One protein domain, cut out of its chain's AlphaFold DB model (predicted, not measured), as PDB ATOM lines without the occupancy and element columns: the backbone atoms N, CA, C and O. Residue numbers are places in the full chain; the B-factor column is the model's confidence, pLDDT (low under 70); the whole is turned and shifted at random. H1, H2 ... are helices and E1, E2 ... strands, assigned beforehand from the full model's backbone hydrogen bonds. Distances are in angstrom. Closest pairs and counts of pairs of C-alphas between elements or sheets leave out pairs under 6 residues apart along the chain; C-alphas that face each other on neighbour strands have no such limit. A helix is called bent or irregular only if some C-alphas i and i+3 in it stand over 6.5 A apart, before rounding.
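This is residues 18 to 156 of the 157 residues of an uncharacterized protein of Kurthia zopfii (UniProt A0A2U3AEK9). Four helices, H3, H4, H5 and H6, stand side by side in an up-and-down bundle, with H1 and H2 packed on H3 along one side of it. By H5 lies a small strand hairpin, E1 and E2, with H7 crossing H5 and H8 running beside E1. The printed part has 139 residues, with eight named helices and two named strands in the order H1, E1, E2, H2, H3, H4, H5, H6, H7, H8; the sheet has the order E1, E2 and is antiparallel. The class is mostly helix, and the whole is compact, with a radius of gyration of the C-alphas of 14.1 A. The outline is rounded, spanning 36 by 32 by 28 A.

H1, residues 18 to 30, begins at C-alpha 18 at (-20.903, -22.607, 48.867) and measures 20.3 A from first to last C-alpha. It is irregular: C-alphas 18 and 21 are 7.9 A apart. E1, residues 39 to 44, is 15.0 A long, and E2, residues 47 to 52, is 16.4 A long, ending at C-alpha 52 at (-12.234, -6.175, 42.276). H2 holds residues 62 to 66 and H3 residues 70 to 80, 15.2 A. H4, residues 86 to 97, is 16.5 A long. H5, residues 104 to 113, is 14.9 A long and irregular, but only just: C-alphas 105 and 108 are 6.6 A apart. H6, residues 119 to 129, is 15.4 A long. H7, residues 134 to 143, is 14.3 A long, and H8, residues 145 to 154, is 14.4 A long and ends at C-alpha 154 at (-7.513, -2.237, 29.494).

H3, H4, H5 and H6 form a bundle, up and down, each running against the one before it. H3 is the hub, touching four helices. H3 and H4 are a helical hairpin at a shallow tilt of 27 degrees, opposite ways; their closest C-alphas, of Tyr 77 and Cys 92, are 4.8 A apart. H5 and H6 are another, at 20 degrees, closest at the C-alphas of Leu 110 and Ser 125, 5.4 A. H3 touches H5, the same way at a shallow tilt of 22 degrees, and H4 touches H6, the same way at a shallow tilt of 22 degrees; the closest C-alphas are those of Cys 78 and Phe 109, 6.1 A, and of Leu 90 and Ile 121, 5.6 A. H1 touches H3 with residues 22 to 26 alone, at a steep tilt of 62 degrees, closest at the C-alphas of Gln 22 and Val 72, 5.7 A. H2 touches H3, closest at the C-alphas of Ile 65 and Lys 73, 6.4 A. H7 touches H5 and is about perpendicular to it, at 76 degrees; their closest C-alphas, of Ile 107 and Ile 137, are 6.9 A apart. H8 and H5 are close but not clearly touching. The closest C-alphas of E1 and H8, of His 40 and Phe 147, are 6.6 A apart. E1 and E2 are an antiparallel hairpin, with N 42 and O 49 within hydrogen-bond range at 2.8 A. Every O i to N i+4 pair is within hydrogen-bond range in H2, H3, H4, H6, H7 and H8, against 8 of 9 in H1 and 4 of 6 in H5.

The C-alphas farthest apart, of Ala 67 and Met 156, are 40.1 A apart. The printed part has no cut, and no link is long. Mean pLDDT of the printed part is 91.4; residue 32 and residues 153 to 156, of which 153 and 154 belong to H8, are under 70.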
ATOM      1  N   PHE A  18     -21.230 -21.362  48.164       91.44
ATOM      2  CA  PHE A  18     -20.903 -22.607  48.867       91.44
ATOM      3  C   PHE A  18     -19.605 -22.520  49.698       91.44
ATOM      4  O   PHE A  18     -19.341 -23.413  50.499       91.44
ATOM      5  N   LEU A  19     -18.809 -21.455  49.529       93.06
ATOM      6  CA  LEU A  19     -17.604 -21.148  50.310       93.06
ATOM      7  C   LEU A  19     -17.822 -20.036  51.346       93.06
ATOM      8  O   LEU A  19     -16.849 -19.532  51.906       93.06
ATOM      9  N   MET A  20     -19.068 -19.623  51.601       90.75
ATOM     10  CA  MET A  20     -19.360 -18.439  52.418       90.75
ATOM     11  C   MET A  20     -18.749 -18.516  53.821       90.75
ATOM     12  O   MET A  20     -18.169 -17.539  54.272       90.75
ATOM     13  N   LYS A  21     -18.727 -19.698  54.449       92.94
ATOM     14  CA  LYS A  21     -18.072 -19.901  55.754       92.94
ATOM     15  C   LYS A  21     -16.575 -19.552  55.733       92.94
ATOM     16  O   LYS A  21     -16.061 -18.952  56.672       92.94
ATOM     17  N   GLN A  22     -15.853 -19.957  54.688       94.69
ATOM     18  CA  GLN A  22     -14.428 -19.645  54.531       94.69
ATOM     19  C   GLN A  22     -14.221 -18.168  54.188       94.69
ATOM     20  O   GLN A  22     -13.299 -17.540  54.708       94.69
ATOM     21  N   THR A  23     -15.112 -17.605  53.373       92.12
ATOM     22  CA  THR A  23     -15.110 -16.181  53.028       92.12
ATOM     23  C   THR A  23     -15.324 -15.302  54.262       92.12
ATOM     24  O   THR A  23     -14.564 -14.366  54.481       92.12
ATOM     25  N   GLU A  24     -16.294 -15.631  55.115       90.81
ATOM     26  CA  GLU A  24     -16.551 -14.936  56.381       90.81
ATOM     27  C   GLU A  24     -15.344 -15.018  57.318       90.81
ATOM     28  O   GLU A  24     -14.942 -14.008  57.891       90.81
ATOM     29  N   GLN A  25     -14.710 -16.193  57.420       92.00
ATOM     30  CA  GLN A  25     -13.471 -16.348  58.184       92.00
ATOM     31  C   GLN A  25     -12.367 -15.417  57.660       92.00
ATOM     32  O   GLN A  25     -11.658 -14.799  58.452       92.00
ATOM     33  N   LEU A  26     -12.200 -15.312  56.339       91.81
ATOM     34  CA  LEU A  26     -11.231 -14.396  55.739       91.81
ATOM     35  C   LEU A  26     -11.564 -12.935  56.066       91.81
ATOM     36  O   LEU A  26     -10.673 -12.171  56.427       91.81
ATOM     37  N   PHE A  27     -12.831 -12.547  55.958       88.75
ATOM     38  CA  PHE A  27     -13.255 -11.164  56.174       88.75
ATOM     39  C   PHE A  27     -13.144 -10.746  57.642       88.75
ATOM     40  O   PHE A  27     -12.702  -9.637  57.922       88.75
ATOM     41  N   GLN A  28     -13.403 -11.657  58.583       88.94
ATOM     42  CA  GLN A  28     -13.116 -11.433  60.004       88.94
ATOM     43  C   GLN A  28     -11.624 -11.176  60.268       88.94
ATOM     44  O   GLN A  28     -11.281 -10.418  61.169       88.94
ATOM     45  N   LEU A  29     -10.721 -11.790  59.493       90.19
ATOM     46  CA  LEU A  29      -9.282 -11.550  59.628       90.19
ATOM     47  C   LEU A  29      -8.832 -10.211  59.035       90.19
ATOM     48  O   LEU A  29      -7.781  -9.719  59.451       90.19
ATOM     49  N   LEU A  30      -9.577  -9.664  58.069       85.75
ATOM     50  CA  LEU A  30      -9.296  -8.358  57.468       85.75
ATOM     51  C   LEU A  30      -9.689  -7.196  58.378       85.75
ATOM     52  O   LEU A  30      -9.150  -6.112  58.195       85.75
ATOM     53  N   ASP A  31     -10.606  -7.426  59.324       75.81
ATOM     54  CA  ASP A  31     -11.133  -6.408  60.249       75.81
ATOM     55  C   ASP A  31     -11.611  -5.124  59.531       75.81
ATOM     56  O   ASP A  31     -11.577  -4.022  60.072       75.81
ATOM     57  N   ALA A  32     -12.013  -5.259  58.261       65.81
ATOM     58  CA  ALA A  32     -12.331  -4.150  57.370       65.81
ATOM     59  C   ALA A  32     -13.206  -4.603  56.190       65.81
ATOM     60  O   ALA A  32     -13.148  -5.755  55.750       65.81
ATOM     61  N   ASN A  33     -13.981  -3.664  55.635       75.75
ATOM     62  CA  ASN A  33     -14.654  -3.849  54.346       75.75
ATOM     63  C   ASN A  33     -13.628  -3.857  53.206       75.75
ATOM     64  O   ASN A  33     -12.610  -3.175  53.296       75.75
ATOM     65  N   ILE A  34     -13.894  -4.585  52.117       81.88
ATOM     66  CA  ILE A  34     -13.011  -4.549  50.943       81.88
ATOM     67  C   ILE A  34     -13.242  -3.247  50.175       81.88
ATOM     68  O   ILE A  34     -14.316  -3.027  49.616       81.88
ATOM     69  N   GLU A  35     -12.218  -2.404  50.109       82.25
ATOM     70  CA  GLU A  35     -12.262  -1.141  49.376       82.25
ATOM     71  C   GLU A  35     -11.701  -1.343  47.974       82.25
ATOM     72  O   GLU A  35     -10.541  -1.732  47.835       82.25
ATOM     73  N   ALA A  36     -12.497  -1.061  46.936       85.25
ATOM     74  CA  ALA A  36     -12.075  -1.233  45.549       85.25
ATOM     75  C   ALA A  36     -12.482  -0.064  44.639       85.25
ATOM     76  O   ALA A  36     -13.448   0.653  44.894       85.25
ATOM     77  N   VAL A  37     -11.739   0.125  43.544       78.12
ATOM     78  CA  VAL A  37     -12.076   1.141  42.525       78.12
ATOM     79  C   VAL A  37     -13.315   0.737  41.729       78.12
ATOM     80  O   VAL A  37     -14.193   1.552  41.468       78.12
ATOM     81  N   GLU A  38     -13.355  -0.522  41.302       86.69
ATOM     82  CA  GLU A  38     -14.383  -1.068  40.424       86.69
ATOM     83  C   GLU A  38     -14.567  -2.552  40.736       86.69
ATOM     84  O   GLU A  38     -13.606  -3.254  41.065       86.69
ATOM     85  N   TRP A  39     -15.800  -3.026  40.585       89.75
ATOM     86  CA  TRP A  39     -16.164  -4.428  40.716       89.75
ATOM     87  C   TRP A  39     -16.640  -4.980  39.379       89.75
ATOM     88  O   TRP A  39     -17.523  -4.420  38.730       89.75
ATOM     89  N   HIS A  40     -16.087  -6.121  38.984       91.19
ATOM     90  CA  HIS A  40     -16.531  -6.857  37.815       91.19
ATOM     91  C   HIS A  40     -17.349  -8.069  38.242       91.19
ATOM     92  O   HIS A  40     -16.823  -9.001  38.847       91.19
ATOM     93  N   LYS A  41     -18.626  -8.091  37.869       92.75
ATOM     94  CA  LYS A  41     -19.490  -9.245  38.111       92.75
ATOM     95  C   LYS A  41     -19.214 -10.345  37.086       92.75
ATOM     96  O   LYS A  41     -19.353 -10.128  35.882       92.75
ATOM     97  N   VAL A  42     -18.843 -11.528  37.564       95.00
ATOM     98  CA  VAL A  42     -18.420 -12.677  36.756       95.00
ATOM     99  C   VAL A  42     -19.203 -13.920  37.163       95.00
ATOM    100  O   VAL A  42     -19.232 -14.311  38.324       95.00
ATOM    101  N   GLN A  43     -19.830 -14.589  36.205       94.31
ATOM    102  CA  GLN A  43     -20.446 -15.888  36.404       94.31
ATOM    103  C   GLN A  43     -19.381 -16.989  36.483       94.31
ATOM    104  O   GLN A  43     -18.686 -17.272  35.504       94.31
ATOM    105  N   VAL A  44     -19.325 -17.682  37.618       92.25
ATOM    106  CA  VAL A  44     -18.556 -18.913  37.805       92.25
ATOM    107  C   VAL A  44     -19.522 -20.026  38.194       92.25
ATOM    108  O   VAL A  44     -20.225 -19.961  39.202       92.25
ATOM    109  N   ASP A  45     -19.579 -21.051  37.349       86.81
ATOM    110  CA  ASP A  45     -20.514 -22.175  37.455       86.81
ATOM    111  C   ASP A  45     -21.979 -21.734  37.501       86.81
ATOM    112  O   ASP A  45     -22.516 -21.258  36.491       86.81
ATOM    113  N   ARG A  46     -22.623 -21.935  38.655       85.69
ATOM    114  CA  ARG A  46     -24.018 -21.578  38.943       85.69
ATOM    115  C   ARG A  46     -24.132 -20.324  39.819       85.69
ATOM    116  O   ARG A  46     -25.233 -19.981  40.228       85.69
ATOM    117  N   SER A  47     -23.016 -19.657  40.107       89.38
ATOM    118  CA  SER A  47     -22.949 -18.464  40.955       89.38
ATOM    119  C   SER A  47     -22.378 -17.270  40.195       89.38
ATOM    120  O   SER A  47     -21.640 -17.433  39.226       89.38
ATOM    121  N   TYR A  48     -22.707 -16.068  40.655       92.25
ATOM    122  CA  TYR A  48     -21.983 -14.856  40.286       92.25
ATOM    123  C   TYR A  48     -21.020 -14.504  41.407       92.25
ATOM    124  O   TYR A  48     -21.355 -14.685  42.575       92.25
ATOM    125  N   ILE A  49     -19.839 -14.033  41.042       94.50
ATOM    126  CA  ILE A  49     -18.865 -13.480  41.970       94.50
ATOM    127  C   ILE A  49     -18.408 -12.110  41.488       94.50
ATOM    128  O   ILE A  49     -18.413 -11.841  40.287       94.50
ATOM    129  N   ASP A  50     -18.006 -11.260  42.416       93.44
ATOM    130  CA  ASP A  50     -17.558  -9.902  42.160       93.44
ATOM    131  C   ASP A  50     -16.034  -9.836  42.300       93.44
ATOM    132  O   ASP A  50     -15.469 -10.098  43.361       93.44
ATOM    133  N   ILE A  51     -15.353  -9.515  41.202       93.94
ATOM    134  CA  ILE A  51     -13.893  -9.445  41.129       93.94
ATOM    135  C   ILE A  51     -13.469  -7.977  41.196       93.94
ATOM    136  O   ILE A  51     -13.840  -7.216  40.298       93.94
ATOM    137  N   PRO A  52     -12.678  -7.556  42.195       92.75
ATOM    138  CA  PRO A  52     -12.234  -6.175  42.276       92.75
ATOM    139  C   PRO A  52     -11.144  -5.888  41.240       92.75
ATOM    140  O   PRO A  52     -10.234  -6.695  41.022       92.75
ATOM    141  N   SER A  53     -11.193  -4.707  40.626       91.12
ATOM    142  CA  SER A  53     -10.135  -4.239  39.731       91.12
ATOM    143  C   SER A  53      -8.842  -3.992  40.503       91.12
ATOM    144  O   SER A  53      -7.831  -4.626  40.205       91.12
ATOM    145  N   ILE A  54      -8.884  -3.144  41.526       91.75
ATOM    146  CA  ILE A  54      -7.812  -2.900  42.490       91.75
ATOM    147  C   ILE A  54      -8.425  -2.735  43.881       91.75
ATOM    148  O   ILE A  54      -9.446  -2.059  43.994       91.75
ATOM    149  N   ILE A  55      -7.790  -3.316  44.905       92.12
ATOM    150  CA  ILE A  55      -8.142  -3.156  46.323       92.12
ATOM    151  C   ILE A  55      -7.104  -2.316  47.081       92.12
ATOM    152  O   ILE A  55      -5.930  -2.302  46.702       92.12
ATOM    153  N   TYR A  56      -7.519  -1.676  48.177       90.81
ATOM    154  CA  TYR A  56      -6.667  -0.800  49.009       90.81
ATOM    155  C   TYR A  56      -6.479  -1.284  50.452       90.81
ATOM    156  O   TYR A  56      -5.866  -0.598  51.263       90.81
ATOM    157  N   ASN A  57      -6.999  -2.466  50.774       90.25
ATOM    158  CA  ASN A  57      -6.933  -3.043  52.111       90.25
ATOM    159  C   ASN A  57      -5.508  -3.380  52.551       90.25
ATOM    160  O   ASN A  57      -4.726  -3.910  51.766       90.25
ATOM    161  N   GLU A  58      -5.226  -3.205  53.842       90.56
ATOM    162  CA  GLU A  58      -3.971  -3.662  54.437       90.56
ATOM    163  C   GLU A  58      -3.818  -5.190  54.390       90.56
ATOM    164  O   GLU A  58      -4.773  -5.969  54.482       90.56
ATOM    165  N   MET A  59      -2.569  -5.637  54.277       90.94
ATOM    166  CA  MET A  59      -2.226  -7.055  54.274       90.94
ATOM    167  C   MET A  59      -2.413  -7.684  55.658       90.94
ATOM    168  O   MET A  59      -1.832  -7.240  56.646       90.94
ATOM    169  N   ILE A  60      -3.111  -8.822  55.715       88.50
ATOM    170  CA  ILE A  60      -3.168  -9.645  56.931       88.50
ATOM    171  C   ILE A  60      -1.763 -10.159  57.284       88.50
ATOM    172  O   ILE A  60      -1.028 -10.669  56.434       88.50
ATOM    173  N   HIS A  61      -1.408 -10.112  58.572       84.94
ATOM    174  CA  HIS A  61      -0.162 -10.693  59.072       84.94
ATOM    175  C   HIS A  61       0.030 -12.151  58.622       84.94
ATOM    176  O   HIS A  61      -0.810 -13.021  58.872       84.94
ATOM    177  N   LYS A  62       1.206 -12.439  58.051       83.06
ATOM    178  CA  LYS A  62       1.576 -13.749  57.482       83.06
ATOM    179  C   LYS A  62       1.285 -14.937  58.407       83.06
ATOM    180  O   LYS A  62       0.861 -15.989  57.929       83.06
ATOM    181  N   VAL A  63       1.499 -14.784  59.716       81.38
ATOM    182  CA  VAL A  63       1.252 -15.844  60.712       81.38
ATOM    183  C   VAL A  63      -0.222 -16.252  60.733       81.38
ATOM    184  O   VAL A  63      -0.516 -17.445  60.694       81.38
ATOM    185  N   LYS A  64      -1.144 -15.279  60.699       89.31
ATOM    186  CA  LYS A  64      -2.591 -15.539  60.697       89.31
ATOM    187  C   LYS A  64      -3.002 -16.324  59.447       89.31
ATOM    188  O   LYS A  64      -3.636 -17.363  59.569       89.31
ATOM    189  N   ILE A  65      -2.550 -15.897  58.264       91.25
ATOM    190  CA  ILE A  65      -2.859 -16.577  56.992       91.25
ATOM    191  C   ILE A  65      -2.263 -17.986  56.926       91.25
ATOM    192  O   ILE A  65      -2.893 -18.913  56.417       91.25
ATOM    193  N   THR A  66      -1.052 -18.181  57.452       89.69
ATOM    194  CA  THR A  66      -0.380 -19.490  57.414       89.69
ATOM    195  C   THR A  66      -1.147 -20.546  58.218       89.69
ATOM    196  O   THR A  66      -1.166 -21.711  57.814       89.69
ATOM    197  N   ALA A  67      -1.837 -20.139  59.286       91.06
ATOM    198  CA  ALA A  67      -2.678 -21.006  60.107       91.06
ATOM    199  C   ALA A  67      -4.047 -21.342  59.474       91.06
ATOM    200  O   ALA A  67      -4.747 -22.226  59.963       91.06
ATOM    201  N   CYS A  68      -4.446 -20.670  58.390       94.06
ATOM    202  CA  CYS A  68      -5.729 -20.912  57.734       94.06
ATOM    203  C   CYS A  68      -5.730 -22.169  56.844       94.06
ATOM    204  O   CYS A  68      -4.687 -22.684  56.424       94.06
ATOM    205  N   SER A  69      -6.935 -22.630  56.497       94.88
ATOM    206  CA  SER A  69      -7.135 -23.702  55.514       94.88
ATOM    207  C   SER A  69      -6.647 -23.295  54.117       94.88
ATOM    208  O   SER A  69      -6.555 -22.108  53.795       94.88
ATOM    209  N   ASN A  70      -6.375 -24.278  53.251       94.69
ATOM    210  CA  ASN A  70      -5.939 -24.016  51.873       94.69
ATOM    211  C   ASN A  70      -6.959 -23.193  51.075       94.69
ATOM    212  O   ASN A  70      -6.558 -22.337  50.295       94.69
ATOM    213  N   ILE A  71      -8.260 -23.393  51.309       96.06
ATOM    214  CA  ILE A  71      -9.315 -22.609  50.653       96.06
ATOM    215  C   ILE A  71      -9.207 -21.133  51.049       96.06
ATOM    216  O   ILE A  71      -9.142 -20.275  50.172       96.06
ATOM    217  N   VAL A  72      -9.108 -20.836  52.348       95.62
ATOM    218  CA  VAL A  72      -8.984 -19.454  52.849       95.62
ATOM    219  C   VAL A  72      -7.694 -18.801  52.342       95.62
ATOM    220  O   VAL A  72      -7.704 -17.641  51.943       95.62
ATOM    221  N   LYS A  73      -6.588 -19.555  52.283       96.38
ATOM    222  CA  LYS A  73      -5.326 -19.083  51.692       96.38
ATOM    223  C   LYS A  73      -5.490 -18.718  50.218       96.38
ATOM    224  O   LYS A  73      -5.045 -17.650  49.812       96.38
ATOM    225  N   GLN A  74      -6.141 -19.569  49.423       97.25
ATOM    226  CA  GLN A  74      -6.410 -19.265  48.016       97.25
ATOM    227  C   GLN A  74      -7.312 -18.038  47.868       97.25
ATOM    228  O   GLN A  74      -7.011 -17.176  47.051       97.25
ATOM    229  N   GLN A  75      -8.374 -17.919  48.674       96.06
ATOM    230  CA  GLN A  75      -9.257 -16.749  48.663       96.06
ATOM    231  C   GLN A  75      -8.470 -15.471  48.961       96.06
ATOM    232  O   GLN A  75      -8.541 -14.508  48.199       96.06
ATOM    233  N   TYR A  76      -7.646 -15.496  50.010       96.62
ATOM    234  CA  TYR A  76      -6.771 -14.388  50.373       96.62
ATOM    235  C   TYR A  76      -5.833 -14.000  49.225       96.62
ATOM    236  O   TYR A  76      -5.827 -12.848  48.800       96.62
ATOM    237  N   TYR A  77      -5.075 -14.948  48.668       97.88
ATOM    238  CA  TYR A  77      -4.124 -14.623  47.605       97.88
ATOM    239  C   TYR A  77      -4.804 -14.229  46.286       97.88
ATOM    240  O   TYR A  77      -4.262 -13.397  45.564       97.88
ATOM    241  N   CYS A  78      -5.988 -14.764  45.969       97.56
ATOM    242  CA  CYS A  78      -6.790 -14.302  44.833       97.56
ATOM    243  C   CYS A  78      -7.228 -12.851  45.030       97.56
ATOM    244  O   CYS A  78      -7.017 -12.028  44.142       97.56
ATOM    245  N   LEU A  79      -7.760 -12.511  46.203       95.62
ATOM    246  CA  LEU A  79      -8.187 -11.151  46.510       95.62
ATOM    247  C   LEU A  79      -7.003 -10.171  46.459       95.62
ATOM    248  O   LEU A  79      -7.036  -9.187  45.723       95.62
ATOM    249  N   PHE A  80      -5.904 -10.488  47.145       96.25
ATOM    250  CA  PHE A  80      -4.711  -9.635  47.201       96.25
ATOM    251  C   PHE A  80      -3.831  -9.689  45.947       96.25
ATOM    252  O   PHE A  80      -2.948  -8.847  45.777       96.25
ATOM    253  N   SER A  81      -4.129 -10.570  44.985       97.00
ATOM    254  CA  SER A  81      -3.618 -10.425  43.613       97.00
ATOM    255  C   SER A  81      -4.121  -9.144  42.935       97.00
ATOM    256  O   SER A  81      -3.607  -8.778  41.883       97.00
ATOM    257  N   ARG A  82      -5.092  -8.446  43.544       95.62
ATOM    258  CA  ARG A  82      -5.649  -7.163  43.100       95.62
ATOM    259  C   ARG A  82      -5.225  -5.978  43.976       95.62
ATOM    260  O   ARG A  82      -5.767  -4.900  43.821       95.62
ATOM    261  N   HIS A  83      -4.276  -6.134  44.892       96.25
ATOM    262  CA  HIS A  83      -3.819  -5.043  45.765       96.25
ATOM    263  C   HIS A  83      -3.244  -3.841  44.987       96.25
ATOM    264  O   HIS A  83      -2.659  -4.023  43.923       96.25
ATOM    265  N   ASN A  84      -3.363  -2.615  45.497       94.56
ATOM    266  CA  ASN A  84      -2.840  -1.401  44.847       94.56
ATOM    267  C   ASN A  84      -1.308  -1.441  44.636       94.56
ATOM    268  O   ASN A  84      -0.811  -1.017  43.591       94.56
ATOM    269  N   GLU A  85      -0.560  -2.034  45.566       96.50
ATOM    270  CA  GLU A  85       0.888  -2.246  45.447       96.50
ATOM    271  C   GLU A  85       1.243  -3.471  44.592       96.50
ATOM    272  O   GLU A  85       0.832  -4.602  44.876       96.50
ATOM    273  N   TRP A  86       2.083  -3.276  43.573       96.31
ATOM    274  CA  TRP A  86       2.422  -4.338  42.623       96.31
ATOM    275  C   TRP A  86       3.264  -5.463  43.242       96.31
ATOM    276  O   TRP A  86       3.092  -6.625  42.870       96.31
ATOM    277  N   GLN A  87       4.145  -5.172  44.208       97.38
ATOM    278  CA  GLN A  87       4.938  -6.205  44.889       97.38
ATOM    279  C   GLN A  87       4.031  -7.169  45.650       97.38
ATOM    280  O   GLN A  87       4.241  -8.383  45.609       97.38
ATOM    281  N   THR A  88       2.995  -6.636  46.295       97.38
ATOM    282  CA  THR A  88       1.984  -7.417  47.005       97.38
ATOM    283  C   THR A  88       1.215  -8.319  46.045       97.38
ATOM    284  O   THR A  88       1.152  -9.531  46.277       97.38
ATOM    285  N   ARG A  89       0.744  -7.783  44.908       97.69
ATOM    286  CA  ARG A  89       0.095  -8.588  43.856       97.69
ATOM    287  C   ARG A  89       0.997  -9.719  43.364       97.69
ATOM    288  O   ARG A  89       0.582 -10.877  43.321       97.69
ATOM    289  N   LEU A  90       2.253  -9.404  43.039       98.38
ATOM    290  CA  LEU A  90       3.221 -10.384  42.547       98.38
ATOM    291  C   LEU A  90       3.512 -11.476  43.586       98.38
ATOM    292  O   LEU A  90       3.586 -12.654  43.234       98.38
ATOM    293  N   ASN A  91       3.665 -11.110  44.858       98.06
ATOM    294  CA  ASN A  91       3.895 -12.066  45.939       98.06
ATOM    295  C   ASN A  91       2.689 -12.988  46.149       98.06
ATOM    296  O   ASN A  91       2.875 -14.193  46.319       98.06
ATOM    297  N   CYS A  92       1.466 -12.461  46.068       98.00
ATOM    298  CA  CYS A  92       0.251 -13.270  46.153       98.00
ATOM    299  C   CYS A  92       0.133 -14.246  44.976       98.00
ATOM    300  O   CYS A  92      -0.165 -15.418  45.184       98.00
ATOM    301  N   LEU A  93       0.464 -13.817  43.755       98.44
ATOM    302  CA  LEU A  93       0.499 -14.712  42.595       98.44
ATOM    303  C   LEU A  93       1.557 -15.811  42.734       98.44
ATOM    304  O   LEU A  93       1.286 -16.959  42.395       98.44
ATOM    305  N   LYS A  94       2.744 -15.502  43.276       98.31
ATOM    306  CA  LYS A  94       3.747 -16.535  43.591       98.31
ATOM    307  C   LYS A  94       3.190 -17.551  44.584       98.31
ATOM    308  O   LYS A  94       3.352 -18.744  44.374       98.31
ATOM    309  N   LYS A  95       2.474 -17.087  45.612       97.56
ATOM    310  CA  LYS A  95       1.826 -17.971  46.585       97.56
ATOM    311  C   LYS A  95       0.706 -18.811  45.979       97.56
ATOM    312  O   LYS A  95       0.599 -19.971  46.343       97.56
ATOM    313  N   LEU A  96      -0.072 -18.283  45.033       97.31
ATOM    314  CA  LEU A  96      -1.033 -19.088  44.267       97.31
ATOM    315  C   LEU A  96      -0.336 -20.153  43.418       97.31
ATOM    316  O   LEU A  96      -0.811 -21.278  43.357       97.31
ATOM    317  N   TYR A  97       0.794 -19.818  42.795       97.00
ATOM    318  CA  TYR A  97       1.567 -20.759  41.978       97.00
ATOM    319  C   TYR A  97       2.220 -21.887  42.796       97.00
ATOM    320  O   TYR A  97       2.485 -22.956  42.259       97.00
ATOM    321  N   GLU A  98       2.479 -21.653  44.083       95.56
ATOM    322  CA  GLU A  98       2.994 -22.659  45.022       95.56
ATOM    323  C   GLU A  98       1.910 -23.635  45.526       95.56
ATOM    324  O   GLU A  98       2.245 -24.599  46.209       95.56
ATOM    325  N   ILE A  99       0.621 -23.392  45.251       93.69
ATOM    326  CA  ILE A  99      -0.481 -24.241  45.726       93.69
ATOM    327  C   ILE A  99      -0.773 -25.342  44.704       93.69
ATOM    328  O   ILE A  99      -1.087 -25.046  43.554       93.69
ATOM    329  N   ASP A 100      -0.754 -26.600  45.157       87.69
ATOM    330  CA  ASP A 100      -0.883 -27.800  44.311       87.69
ATOM    331  C   ASP A 100      -2.110 -27.800  43.388       87.69
ATOM    332  O   ASP A 100      -2.042 -28.259  42.249       87.69
ATOM    333  N   SER A 101      -3.250 -27.298  43.873       89.19
ATOM    334  CA  SER A 101      -4.493 -27.256  43.106       89.19
ATOM    335  C   SER A 101      -5.269 -25.974  43.373       89.19
ATOM    336  O   SER A 101      -5.653 -25.701  44.517       89.19
ATOM    337  N   LEU A 102      -5.561 -25.228  42.313       95.38
ATOM    338  CA  LEU A 102      -6.414 -24.047  42.366       95.38
ATOM    339  C   LEU A 102      -7.828 -24.378  41.894       95.38
ATOM    340  O   LEU A 102      -8.025 -25.137  40.948       95.38
ATOM    341  N   TYR A 103      -8.823 -23.778  42.537       95.25
ATOM    342  CA  TYR A 103     -10.210 -23.905  42.101       95.25
ATOM    343  C   TYR A 103     -10.526 -22.958  40.937       95.25
ATOM    344  O   TYR A 103      -9.977 -21.861  40.841       95.25
ATOM    345  N   ASN A 104     -11.494 -23.328  40.095       94.81
ATOM    346  CA  ASN A 104     -11.843 -22.570  38.883       94.81
ATOM    347  C   ASN A 104     -12.347 -21.143  39.167       94.81
ATOM    348  O   ASN A 104     -12.246 -20.275  38.302       94.81
ATOM    349  N   TRP A 105     -12.821 -20.847  40.382       95.25
ATOM    350  CA  TRP A 105     -13.156 -19.477  40.792       95.25
ATOM    351  C   TRP A 105     -11.935 -18.550  40.923       95.25
ATOM    352  O   TRP A 105     -12.113 -17.340  41.006       95.25
ATOM    353  N   ALA A 106     -10.705 -19.073  40.884       96.94
ATOM    354  CA  ALA A 106      -9.488 -18.268  40.777       96.94
ATOM    355  C   ALA A 106      -9.250 -17.738  39.350       96.94
ATOM    356  O   ALA A 106      -8.580 -16.718  39.179       96.94
ATOM    357  N   ILE A 107      -9.809 -18.391  38.320       97.25
ATOM    358  CA  ILE A 107      -9.583 -18.039  36.909       97.25
ATOM    359  C   ILE A 107      -9.914 -16.563  36.635       97.25
ATOM    360  O   ILE A 107      -9.050 -15.883  36.089       97.25
ATOM    361  N   PRO A 108     -11.076 -16.005  37.037       97.00
ATOM    362  CA  PRO A 108     -11.380 -14.596  36.781       97.00
ATOM    363  C   PRO A 108     -10.363 -13.611  37.377       97.00
ATOM    364  O   PRO A 108      -9.974 -12.659  36.699       97.00
ATOM    365  N   PHE A 109      -9.870 -13.862  38.597       97.38
ATOM    366  CA  PHE A 109      -8.822 -13.042  39.225       97.38
ATOM    367  C   PHE A 109      -7.527 -13.070  38.407       97.38
ATOM    368  O   PHE A 109      -6.897 -12.035  38.166       97.38
ATOM    369  N   LEU A 110      -7.138 -14.255  37.934       97.44
ATOM    370  CA  LEU A 110      -5.942 -14.437  37.117       97.44
ATOM    371  C   LEU A 110      -6.099 -13.815  35.728       97.44
ATOM    372  O   LEU A 110      -5.169 -13.173  35.246       97.44
ATOM    373  N   MET A 111      -7.272 -13.952  35.100       96.31
ATOM    374  CA  MET A 111      -7.584 -13.331  33.810       96.31
ATOM    375  C   MET A 111      -7.450 -11.814  33.892       96.31
ATOM    376  O   MET A 111      -6.775 -11.217  33.055       96.31
ATOM    377  N   LEU A 112      -8.003 -11.198  34.938       94.94
ATOM    378  CA  LEU A 112      -7.852  -9.764  35.176       94.94
ATOM    379  C   LEU A 112      -6.392  -9.372  35.471       94.94
ATOM    380  O   LEU A 112      -5.928  -8.311  35.075       94.94
ATOM    381  N   SER A 113      -5.613 -10.254  36.097       95.75
ATOM    382  CA  SER A 113      -4.178 -10.033  36.342       95.75
ATOM    383  C   SER A 113      -3.319 -10.125  35.073       95.75
ATOM    384  O   SER A 113      -2.188  -9.644  35.050       95.75
ATOM    385  N   THR A 114      -3.853 -10.653  33.966       95.00
ATOM    386  CA  THR A 114      -3.151 -10.624  32.670       95.00
ATOM    387  C   THR A 114      -3.091  -9.239  32.022       95.00
ATOM    388  O   THR A 114      -2.298  -9.057  31.094       95.00
ATOM    389  N   THR A 115      -3.870  -8.270  32.515       92.44
ATOM    390  CA  THR A 115      -3.887  -6.871  32.046       92.44
ATOM    391  C   THR A 115      -3.146  -5.930  32.986       92.44
ATOM    392  O   THR A 115      -3.253  -4.719  32.839       92.44
ATOM    393  N   ASP A 116      -2.433  -6.462  33.978       93.31
ATOM    394  CA  ASP A 116      -1.657  -5.645  34.907       93.31
ATOM    395  C   ASP A 116      -0.567  -4.854  34.174       93.31
ATOM    396  O   ASP A 116       0.056  -5.374  33.247       93.31
ATOM    397  N   GLU A 117      -0.284  -3.627  34.608       91.38
ATOM    398  CA  GLU A 117       0.779  -2.789  34.042       91.38
ATOM    399  C   GLU A 117       2.167  -3.425  34.217       91.38
ATOM    400  O   GLU A 117       3.030  -3.311  33.340       91.38
ATOM    401  N   HIS A 118       2.377  -4.181  35.301       95.56
ATOM    402  CA  HIS A 118       3.664  -4.798  35.587       95.56
ATOM    403  C   HIS A 118       3.868  -6.101  34.779       95.56
ATOM    404  O   HIS A 118       3.150  -7.089  34.985       95.56
ATOM    405  N   PRO A 119       4.906  -6.202  33.920       95.56
ATOM    406  CA  PRO A 119       5.105  -7.363  33.044       95.56
ATOM    407  C   PRO A 119       5.220  -8.701  33.782       95.56
ATOM    408  O   PRO A 119       4.656  -9.700  33.339       95.56
ATOM    409  N   ALA A 120       5.906  -8.729  34.930       97.44
ATOM    410  CA  ALA A 120       6.063  -9.957  35.717       97.44
ATOM    411  C   ALA A 120       4.722 -10.518  36.229       97.44
ATOM    412  O   ALA A 120       4.553 -11.735  36.274       97.44
ATOM    413  N   ILE A 121       3.764  -9.645  36.563       97.88
ATOM    414  CA  ILE A 121       2.423 -10.046  36.998       97.88
ATOM    415  C   ILE A 121       1.670 -10.673  35.827       97.88
ATOM    416  O   ILE A 121       1.135 -11.775  35.971       97.88
ATOM    417  N   ARG A 122       1.702 -10.041  34.645       96.25
ATOM    418  CA  ARG A 122       1.067 -10.594  33.438       96.25
ATOM    419  C   ARG A 122       1.619 -11.973  33.090       96.25
ATOM    420  O   ARG A 122       0.855 -12.900  32.829       96.25
ATOM    421  N   THR A 123       2.944 -12.113  33.088       97.44
ATOM    422  CA  THR A 123       3.626 -13.369  32.755       97.44
ATOM    423  C   THR A 123       3.288 -14.471  33.752       97.44
ATOM    424  O   THR A 123       2.908 -15.566  33.339       97.44
ATOM    425  N   LEU A 124       3.366 -14.189  35.056       98.38
ATOM    426  CA  LEU A 124       3.051 -15.182  36.080       98.38
ATOM    427  C   LEU A 124       1.567 -15.568  36.060       98.38
ATOM    428  O   LEU A 124       1.255 -16.751  36.131       98.38
ATOM    429  N   SER A 125       0.660 -14.609  35.868       97.69
ATOM    430  CA  SER A 125      -0.780 -14.882  35.768       97.69
ATOM    431  C   SER A 125      -1.104 -15.802  34.593       97.69
ATOM    432  O   SER A 125      -1.850 -16.763  34.757       97.69
ATOM    433  N   ARG A 126      -0.497 -15.573  33.417       97.00
ATOM    434  CA  ARG A 126      -0.636 -16.472  32.255       97.00
ATOM    435  C   ARG A 126      -0.065 -17.859  32.527       97.00
ATOM    436  O   ARG A 126      -0.671 -18.850  32.134       97.00
ATOM    437  N   LYS A 127       1.074 -17.933  33.221       97.69
ATOM    438  CA  LYS A 127       1.676 -19.208  33.620       97.69
ATOM    439  C   LYS A 127       0.749 -19.990  34.555       97.69
ATOM    440  O   LYS A 127       0.526 -21.167  34.306       97.69
ATOM    441  N   ILE A 128       0.166 -19.346  35.567       97.75
ATOM    442  CA  ILE A 128      -0.813 -19.988  36.457       97.75
ATOM    443  C   ILE A 128      -2.066 -20.395  35.668       97.75
ATOM    444  O   ILE A 128      -2.521 -21.518  35.796       97.75
ATOM    445  N   LEU A 129      -2.597 -19.536  34.791       97.06
ATOM    446  CA  LEU A 129      -3.747 -19.894  33.949       97.06
ATOM    447  C   LEU A 129      -3.488 -21.144  33.103       97.06
ATOM    448  O   LEU A 129      -4.381 -21.969  32.965       97.06
ATOM    449  N   SER A 130      -2.268 -21.327  32.588       96.19
ATOM    450  CA  SER A 130      -1.919 -22.511  31.794       96.19
ATOM    451  C   SER A 130      -1.953 -23.840  32.563       96.19
ATOM    452  O   SER A 130      -1.871 -24.889  31.932       96.19
ATOM    453  N   THR A 131      -2.091 -23.822  33.897       95.56
ATOM    454  CA  THR A 131      -2.260 -25.045  34.702       95.56
ATOM    455  C   THR A 131      -3.718 -25.497  34.811       95.56
ATOM    456  O   THR A 131      -3.969 -26.587  35.319       95.56
ATOM    457  N   PHE A 132      -4.684 -24.679  34.384       96.06
ATOM    458  CA  PHE A 132      -6.098 -25.053  34.343       96.06
ATOM    459  C   PHE A 132      -6.442 -25.762  33.029       96.06
ATOM    460  O   PHE A 132      -5.803 -25.539  32.002       96.06
ATOM    461  N   ASP A 133      -7.504 -26.572  33.043       95.12
ATOM    462  CA  ASP A 133      -8.086 -27.108  31.810       95.12
ATOM    463  C   ASP A 133      -8.562 -25.948  30.917       95.12
ATOM    464  O   ASP A 133      -9.324 -25.075  31.349       95.12
ATOM    465  N   ALA A 134      -8.130 -25.949  29.653       94.12
ATOM    466  CA  ALA A 134      -8.521 -24.954  28.662       94.12
ATOM    467  C   ALA A 134     -10.050 -24.828  28.535       94.12
ATOM    468  O   ALA A 134     -10.560 -23.717  28.388       94.12
ATOM    469  N   ARG A 135     -10.793 -25.935  28.689       94.62
ATOM    470  CA  ARG A 135     -12.263 -25.943  28.641       94.62
ATOM    471  C   ARG A 135     -12.886 -25.105  29.752       94.62
ATOM    472  O   ARG A 135     -13.919 -24.475  29.539       94.62
ATOM    473  N   GLU A 136     -12.261 -25.057  30.926       94.00
ATOM    474  CA  GLU A 136     -12.750 -24.249  32.046       94.00
ATOM    475  C   GLU A 136     -12.523 -22.756  31.802       94.00
ATOM    476  O   GLU A 136     -13.417 -21.942  32.052       94.00
ATOM    477  N   ILE A 137     -11.371 -22.398  31.228       93.88
ATOM    478  CA  ILE A 137     -11.071 -21.021  30.818       93.88
ATOM    479  C   ILE A 137     -12.035 -20.575  29.713       93.88
ATOM    480  O   ILE A 137     -12.594 -19.479  29.790       93.88
ATOM    481  N   GLU A 138     -12.280 -21.419  28.708       93.12
ATOM    482  CA  GLU A 138     -13.230 -21.153  27.623       93.12
ATOM    483  C   GLU A 138     -14.655 -20.980  28.150       93.12
ATOM    484  O   GLU A 138     -15.319 -19.993  27.830       93.12
ATOM    485  N   ARG A 139     -15.115 -21.889  29.018       94.25
ATOM    486  CA  ARG A 139     -16.445 -21.836  29.635       94.25
ATOM    487  C   ARG A 139     -16.657 -20.544  30.421       94.25
ATOM    488  O   ARG A 139     -17.713 -19.920  30.292       94.25
ATOM    489  N   ILE A 140     -15.679 -20.137  31.234       94.25
ATOM    490  CA  ILE A 140     -15.740 -18.875  31.983       94.25
ATOM    491  C   ILE A 140     -15.704 -17.690  31.017       94.25
ATOM    492  O   ILE A 140     -16.525 -16.787  31.143       94.25
ATOM    493  N   SER A 141     -14.831 -17.704  30.012       92.25
ATOM    494  CA  SER A 141     -14.734 -16.623  29.022       92.25
ATOM    495  C   SER A 141     -16.047 -16.417  28.262       92.25
ATOM    496  O   SER A 141     -16.524 -15.288  28.134       92.25
ATOM    497  N   TYR A 142     -16.666 -17.506  27.800       92.00
ATOM    498  CA  TYR A 142     -17.906 -17.484  27.026       92.00
ATOM    499  C   TYR A 142     -19.093 -16.948  27.832       92.00
ATOM    500  O   TYR A 142     -19.879 -16.147  27.329       92.00
ATOM    501  N   LYS A 143     -19.208 -17.331  29.108       92.69
ATOM    502  CA  LYS A 143     -20.278 -16.845  29.992       92.69
ATOM    503  C   LYS A 143     -20.105 -15.382  30.412       92.69
ATOM    504  O   LYS A 143     -21.052 -14.779  30.902       92.69
ATOM    505  N   ASN A 144     -18.920 -14.802  30.210       93.81
ATOM    506  CA  ASN A 144     -18.541 -13.505  30.769       93.81
ATOM    507  C   ASN A 144     -18.021 -12.523  29.716       93.81
ATOM    508  O   ASN A 144     -17.082 -11.770  29.962       93.81
ATOM    509  N   ILE A 145     -18.647 -12.491  28.537       90.69
ATOM    510  CA  ILE A 145     -18.195 -11.679  27.393       90.69
ATOM    511  C   ILE A 145     -17.932 -10.210  27.764       90.69
ATOM    512  O   ILE A 145     -16.952  -9.638  27.290       90.69
ATOM    513  N   GLN A 146     -18.766  -9.591  28.606       87.56
ATOM    514  CA  GLN A 146     -18.574  -8.188  29.003       87.56
ATOM    515  C   GLN A 146     -17.320  -7.988  29.860       87.56
ATOM    516  O   GLN A 146     -16.536  -7.080  29.596       87.56
ATOM    517  N   PHE A 147     -17.073  -8.886  30.813       90.56
ATOM    518  CA  PHE A 147     -15.839  -8.897  31.597       90.56
ATOM    519  C   PHE A 147     -14.607  -9.091  30.700       90.56
ATOM    520  O   PHE A 147     -13.628  -8.360  30.819       90.56
ATOM    521  N   ILE A 148     -14.678 -10.000  29.722       90.38
ATOM    522  CA  ILE A 148     -13.588 -10.209  28.756       90.38
ATOM    523  C   ILE A 148     -13.341  -8.968  27.894       90.38
ATOM    524  O   ILE A 148     -12.188  -8.635  27.610       90.38
ATOM    525  N   LYS A 149     -14.396  -8.262  27.478       85.12
ATOM    526  CA  LYS A 149     -14.257  -6.990  26.755       85.12
ATOM    527  C   LYS A 149     -13.571  -5.933  27.623       85.12
ATOM    528  O   LYS A 149     -12.649  -5.290  27.130       85.12
ATOM    529  N   ALA A 150     -13.956  -5.805  28.893       77.75
ATOM    530  CA  ALA A 150     -13.331  -4.872  29.833       77.75
ATOM    531  C   ALA A 150     -11.826  -5.155  30.008       77.75
ATOM    532  O   ALA A 150     -11.005  -4.251  29.877       77.75
ATOM    533  N   ILE A 151     -11.452  -6.428  30.180       83.19
ATOM    534  CA  ILE A 151     -10.052  -6.884  30.226       83.19
ATOM    535  C   ILE A 151      -9.293  -6.469  28.953       83.19
ATOM    536  O   ILE A 151      -8.219  -5.875  29.024       83.19
ATOM    537  N   ARG A 152      -9.842  -6.761  27.768       75.44
ATOM    538  CA  ARG A 152      -9.159  -6.488  26.489       75.44
ATOM    539  C   ARG A 152      -8.937  -4.999  26.235       75.44
ATOM    540  O   ARG A 152      -7.876  -4.635  25.745       75.44
ATOM    541  N   LEU A 153      -9.907  -4.156  26.584       62.34
ATOM    542  CA  LEU A 153      -9.792  -2.703  26.432       62.34
ATOM    543  C   LEU A 153      -8.714  -2.110  27.350       62.34
ATOM    544  O   LEU A 153      -8.021  -1.178  26.952       62.34
ATOM    545  N   ASN A 154      -8.534  -2.677  28.545       59.19
ATOM    546  CA  ASN A 154      -7.513  -2.237  29.494       59.19
ATOM    547  C   ASN A 154      -6.099  -2.722  29.137       59.19
ATOM    548  O   ASN A 154      -5.132  -2.057  29.479       59.19
ATOM    549  N   GLY A 155      -5.960  -3.839  28.415       56.38
ATOM    550  CA  GLY A 155      -4.660  -4.355  27.959       56.38
ATOM    551  C   GLY A 155      -4.094  -3.705  26.685       56.38
ATOM    552  O   GLY A 155      -3.038  -4.133  26.227       56.38
ATOM    553  N   MET A 156      -4.803  -2.741  26.087       42.03
ATOM    554  CA  MET A 156      -4.397  -2.016  24.868       42.03
ATOM    555  C   MET A 156      -3.866  -0.594  25.132       42.03
ATOM    556  O   MET A 156      -3.557   0.114  24.173       42.03
TER     557      MET A 156